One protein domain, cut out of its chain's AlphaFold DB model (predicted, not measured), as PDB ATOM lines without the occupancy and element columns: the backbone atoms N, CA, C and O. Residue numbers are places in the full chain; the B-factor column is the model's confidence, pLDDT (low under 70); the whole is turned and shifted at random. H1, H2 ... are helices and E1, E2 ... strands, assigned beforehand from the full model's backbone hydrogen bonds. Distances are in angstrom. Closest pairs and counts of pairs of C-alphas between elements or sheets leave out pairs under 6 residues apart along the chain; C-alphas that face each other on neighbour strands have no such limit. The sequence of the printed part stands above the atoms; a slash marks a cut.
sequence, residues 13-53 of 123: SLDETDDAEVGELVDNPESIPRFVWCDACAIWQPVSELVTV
ATOM      1  N   SER A  13     198.578 150.074 233.164       92.88
ATOM      2  CA  SER A  13     198.990 151.445 233.474       92.88
ATOM      3  C   SER A  13     197.800 152.388 233.596       92.88
ATOM      4  O   SER A  13     196.835 152.293 232.840       92.88
ATOM      5  N   LEU A  14     197.907 153.309 234.547       91.88
ATOM      6  CA  LEU A  14     196.986 154.424 234.763       91.88
ATOM      7  C   LEU A  14     197.632 155.742 234.339       91.88
ATOM      8  O   LEU A  14     197.416 156.766 234.964       91.88
ATOM      9  N   ASP A  15     198.458 155.708 233.294       87.19
ATOM     10  CA  ASP A  15     199.188 156.889 232.810       87.19
ATOM     11  C   ASP A  15     198.244 157.962 232.235       87.19
ATOM     12  O   ASP A  15     198.555 159.144 232.239       87.19
ATOM     13  N   GLU A  16     197.059 157.541 231.782       88.75
ATOM     14  CA  GLU A  16     195.988 158.430 231.314       88.75
ATOM     15  C   GLU A  16     195.162 159.039 232.462       88.75
ATOM     16  O   GLU A  16     194.360 159.934 232.214       88.75
ATOM     17  N   THR A  17     195.313 158.531 233.688       87.81
ATOM     18  CA  THR A  17     194.584 158.981 234.881       87.81
ATOM     19  C   THR A  17     195.429 160.015 235.610       87.81
ATOM     20  O   THR A  17     196.620 159.791 235.834       87.81
ATOM     21  N   ASP A  18     194.836 161.147 235.977       87.69
ATOM     22  CA  ASP A  18     195.596 162.204 236.641       87.69
ATOM     23  C   ASP A  18     195.928 161.864 238.107       87.69
ATOM     24  O   ASP A  18     195.301 161.017 238.744       87.69
ATOM     25  N   ASP A  19     196.970 162.495 238.666       87.31
ATOM     26  CA  ASP A  19     197.433 162.199 240.033       87.31
ATOM     27  C   ASP A  19     196.363 162.487 241.104       87.31
ATOM     28  O   ASP A  19     196.400 161.884 242.178       87.31
ATOM     29  N   ALA A  20     195.402 163.377 240.829       88.81
ATOM     30  CA  ALA A  20     194.294 163.647 241.742       88.81
ATOM     31  C   ALA A  20     193.299 162.480 241.757       88.81
ATOM     32  O   ALA A  20     192.943 162.004 242.835       88.81
ATOM     33  N   GLU A  21     192.918 161.968 240.584       89.31
ATOM     34  CA  GLU A  21     192.118 160.748 240.451       89.31
ATOM     35  C   GLU A  21     192.828 159.528 241.062       89.31
ATOM     36  O   GLU A  21     192.218 158.743 241.788       89.31
ATOM     37  N   VAL A  22     194.137 159.372 240.834       89.19
ATOM     38  CA  VAL A  22     194.928 158.304 241.471       89.19
ATOM     39  C   VAL A  22     194.936 158.465 242.993       89.19
ATOM     40  O   VAL A  22     194.794 157.474 243.708       89.19
ATOM     41  N   GLY A  23     195.078 159.693 243.498       89.06
ATOM     42  CA  GLY A  23     194.999 159.995 244.926       89.06
ATOM     43  C   GLY A  23     193.644 159.628 245.532       89.06
ATOM     44  O   GLY A  23     193.604 159.038 246.609       89.06
ATOM     45  N   GLU A  24     192.549 159.891 244.816       90.62
ATOM     46  CA  GLU A  24     191.202 159.484 245.231       90.62
ATOM     47  C   GLU A  24     191.070 157.959 245.308       90.62
ATOM     48  O   GLU A  24     190.518 157.446 246.274       90.62
ATOM     49  N   LEU A  25     191.615 157.214 244.343       91.50
ATOM     50  CA  LEU A  25     191.589 155.745 244.376       91.50
ATOM     51  C   LEU A  25     192.385 155.160 245.550       91.50
ATOM     52  O   LEU A  25     192.049 154.086 246.049       91.50
ATOM     53  N   VAL A  26     193.448 155.844 245.981       90.25
ATOM     54  CA  VAL A  26     194.237 155.454 247.158       90.25
ATOM     55  C   VAL A  26     193.483 155.760 248.454       90.25
ATOM     56  O   VAL A  26     193.487 154.928 249.360       90.25
ATOM     57  N   ASP A  27     192.834 156.923 248.546       92.06
ATOM     58  CA  ASP A  27     192.052 157.332 249.722       92.06
ATOM     59  C   ASP A  27     190.736 156.541 249.843       92.06
ATOM     60  O   ASP A  27     190.300 156.188 250.941       92.06
ATOM     61  N   ASN A  28     190.139 156.190 248.703       92.94
ATOM     62  CA  ASN A  28     188.886 155.465 248.596       92.94
ATOM     63  C   ASN A  28     189.055 154.146 247.810       92.94
ATOM     64  O   ASN A  28     188.759 154.077 246.610       92.94
ATOM     65  N   PRO A  29     189.456 153.052 248.484       89.38
ATOM     66  CA  PRO A  29     189.659 151.758 247.837       89.38
ATOM     67  C   PRO A  29     188.362 151.135 247.294       89.38
ATOM     68  O   PRO A  29     188.416 150.196 246.502       89.38
ATOM     69  N   GLU A  30     187.190 151.635 247.696       91.44
ATOM     70  CA  GLU A  30     185.888 151.171 247.204       91.44
ATOM     71  C   GLU A  30     185.626 151.622 245.759       91.44
ATOM     72  O   GLU A  30     184.900 150.951 245.021       91.44
ATOM     73  N   SER A  31     186.253 152.732 245.354       91.62
ATOM     74  CA  SER A  31     186.209 153.269 243.991       91.62
ATOM     75  C   SER A  31     187.079 152.478 243.010       91.62
ATOM     76  O   SER A  31     186.924 152.622 241.795       91.62
ATOM     77  N   ILE A  32     187.979 151.617 243.502       93.81
ATOM     78  CA  ILE A  32     188.829 150.786 242.646       93.81
ATOM     79  C   ILE A  32     187.950 149.779 241.881       93.81
ATOM     80  O   ILE A  32     187.198 149.008 242.489       93.81
ATOM     81  N   PRO A  33     188.045 149.720 240.539       94.56
ATOM     82  CA  PRO A  33     187.253 148.784 239.757       94.56
ATOM     83  C   PRO A  33     187.614 147.340 240.111       94.56
ATOM     84  O   PRO A  33     188.778 146.955 240.158       94.56
ATOM     85  N   ARG A  34     186.596 146.492 240.289       96.25
ATOM     86  CA  ARG A  34     186.803 145.066 240.604       96.25
ATOM     87  C   ARG A  34     187.462 144.284 239.470       96.25
ATOM     88  O   ARG A  34     188.148 143.303 239.739       96.25
ATOM     89  N   PHE A  35     187.227 144.690 238.222       97.12
ATOM     90  CA  PHE A  35     187.717 144.016 237.024       97.12
ATOM     91  C   PHE A  35     188.211 145.027 235.993       97.12
ATOM     92  O   PHE A  35     187.581 146.061 235.786       97.12
ATOM     93  N   VAL A  36     189.303 144.689 235.312       96.56
ATOM     94  CA  VAL A  36     189.901 145.477 234.226       96.56
ATOM     95  C   VAL A  36     190.241 144.537 233.069       96.56
ATOM     96  O   VAL A  36     190.575 143.368 233.281       96.56
ATOM     97  N   TRP A  37     190.113 145.015 231.833       96.94
ATOM     98  CA  TRP A  37     190.498 144.246 230.652       96.94
ATOM     99  C   TRP A  37     192.020 144.083 230.597       96.94
ATOM    100  O   TRP A  37     192.755 145.055 230.746       96.94
ATOM    101  N   CYS A  38     192.495 142.854 230.398       97.31
ATOM    102  CA  CYS A  38     193.916 142.562 230.231       97.31
ATOM    103  C   CYS A  38     194.221 142.272 228.760       97.31
ATOM    104  O   CYS A  38     193.805 141.229 228.255       97.31
ATOM    105  N   ASP A  39     194.989 143.136 228.092       95.38
ATOM    106  CA  ASP A  39     195.343 142.971 226.674       95.38
ATOM    107  C   ASP A  39     196.184 141.720 226.402       95.38
ATOM    108  O   ASP A  39     195.978 141.038 225.400       95.38
ATOM    109  N   ALA A  40     197.081 141.356 227.323       96.19
ATOM    110  CA  ALA A  40     197.927 140.171 227.179       96.19
ATOM    111  C   ALA A  40     197.133 138.856 227.256       96.19
ATOM    112  O   ALA A  40     197.494 137.871 226.615       96.19
ATOM    113  N   CYS A  41     196.049 138.826 228.038       96.69
ATOM    114  CA  CYS A  41     195.206 137.640 228.198       96.69
ATOM    115  C   CYS A  41     193.913 137.691 227.368       96.69
ATOM    116  O   CYS A  41     193.220 136.679 227.295       96.69
ATOM    117  N   ALA A  42     193.572 138.850 226.795       96.94
ATOM    118  CA  ALA A  42     192.310 139.127 226.107       96.94
ATOM    119  C   ALA A  42     191.064 138.703 226.916       96.94
ATOM    120  O   ALA A  42     190.137 138.079 226.394       96.94
ATOM    121  N   ILE A  43     191.057 139.010 228.217       97.62
ATOM    122  CA  ILE A  43     189.956 138.690 229.134       97.62
ATOM    123  C   ILE A  43     189.873 139.722 230.266       97.62
ATOM    124  O   ILE A  43     190.882 140.313 230.659       97.62
ATOM    125  N   TRP A  44     188.676 139.908 230.826       98.25
ATOM    126  CA  TRP A  44     188.470 140.661 232.065       98.25
ATOM    127  C   TRP A  44     189.138 139.948 233.242       98.25
ATOM    128  O   TRP A  44     188.824 138.796 233.544       98.25
ATOM    129  N   GLN A  45     190.055 140.639 233.910       98.19
ATOM    130  CA  GLN A  45     190.810 140.124 235.045       98.19
ATOM    131  C   GLN A  45     190.454 140.902 236.309       98.19
ATOM    132  O   GLN A  45     190.299 142.123 236.247       98.19
ATOM    133  N   PRO A  46     190.320 140.227 237.462       97.81
ATOM    134  CA  PRO A  46     190.105 140.922 238.714       97.81
ATOM    135  C   PRO A  46     191.356 141.703 239.116       97.81
ATOM    136  O   PRO A  46     192.483 141.221 238.935       97.81
ATOM    137  N   VAL A  47     191.138 142.891 239.678       97.19
ATOM    138  CA  VAL A  47     192.200 143.712 240.265       97.19
ATOM    139  C   VAL A  47     192.611 143.089 241.593       97.19
ATOM    140  O   VAL A  47     191.770 142.764 242.430       97.19
ATOM    141  N   SER A  48     193.909 142.860 241.752       96.31
ATOM    142  CA  SER A  48     194.506 142.337 242.978       96.31
ATOM    143  C   SER A  48     195.021 143.461 243.865       96.31
ATOM    144  O   SER A  48     194.814 143.411 245.071       96.31
ATOM    145  N   GLU A  49     195.657 144.472 243.271       93.50
ATOM    146  CA  GLU A  49     196.266 145.573 244.014       93.50
ATOM    147  C   GLU A  49     196.385 146.832 243.140       93.50
ATOM    148  O   GLU A  49     196.542 146.735 241.920       93.50
ATOM    149  N   LEU A  50     196.323 148.009 243.765       94.06
ATOM    150  CA  LEU A  50     196.718 149.282 243.165       94.06
ATOM    151  C   LEU A  50     198.152 149.598 243.603       94.06
ATOM    152  O   LEU A  50     198.417 149.765 244.787       94.06
ATOM    153  N   VAL A  51     199.066 149.696 242.640       92.25
ATOM    154  CA  VAL A  51     200.484 149.988 242.869       92.25
ATOM    155  C   VAL A  51     200.763 151.424 242.447       92.25
ATOM    156  O   VAL A  51     200.608 151.772 241.275       92.25
ATOM    157  N   THR A  52     201.208 152.259 243.382       89.50
ATOM    158  CA  THR A  52     201.598 153.648 243.119       89.50
ATOM    159  C   THR A  52     203.094 153.832 243.371       89.50
ATOM    160  O   THR A  52     203.636 153.423 244.395       89.50
ATOM    161  N   VAL A  53     203.793 154.441 242.412       81.56
ATOM    162  CA  VAL A  53     205.190 154.860 242.569       81.56
ATOM    163  C   VAL A  53     205.188 156.359 242.823       81.56
ATOM    164  O   VAL A  53     205.003 157.156 241.895       81.56
TER     165      VAL A  53
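What this domain is: This is residues 13 to 53 of the 123 residues of an uncharacterized protein of Amycolatopsis marina (UniProt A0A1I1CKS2). Look for an open, hooked shape: a small hairpin of two strands, E1 and E2, makes one end of the model, the short helix H1 makes the other, and the long strand E2 bends and reaches back towards the helix. E1 faces residues 43 to 46 of E2, and the rest of E2 runs on past this pairing. The printed part has 41 residues with one named helix and two named strands, in the order H1, E1, E2; the sheet's order is E1 - E2, antiparallel, and the class is mixed, helices and strands. The whole is only just loose, close to compact, with a radius of gyration of the C-alphas of 10.9 A, and it spans 29 by 20 by 14 A.

How they stand to each other: Start at residue 13 and go along to H1, residues 19 to 27, where every O i to N i+4 pair is within hydrogen-bond range. After a short link of 7 residues you reach E1, residues 35 to 38, and after a tight link of 4 residues E2, residues 43 to 52. E1 and E2 are antiparallel neighbours and form a hairpin. Look at C-alphas 35 and 46, which face each other at 4.3 A, and at C-alphas 37 and 44, which face each other at 4.4 A. Between these strands N 36 and O 45 are 2.9 A apart, and N 45 and O 36 are 2.8 A apart, both within hydrogen-bond range. Go on to residue 48, where E2 bends by 68 degrees. Beyond it, the closest C-alphas of H1 and E2 are those of Val 26 and Leu 50, 7.8 A apart, the one pair of C-alphas within 8 A. The centres of H1 and E2 are 15.5 A apart.

Where its parts are: Find C-alpha 19 at (197.433, 162.199, 240.033); from there H1 runs 12.1 A to C-alpha 27. E1 begins at C-alpha 35, at (187.717, 144.016, 237.024), and its four residues measure 9.3 A from first to last C-alpha. E2, ten residues and the longest strand, measures 23.6 A from C-alpha 43 to C-alpha 52, which you find at (201.598, 153.648, 243.119).

The domain as a whole: The two C-alphas farthest apart are those of Asp 27 and Ala 42, at 29.8 A. The C-alphas of Ser 13 and Val 53, the first and last printed residues, are 11.5 A apart. The printed part has no cut, and neither of the links between its named elements is long. Look down the B-factor column: the mean pLDDT of the printed part is 92.8, and no printed residue is under 70.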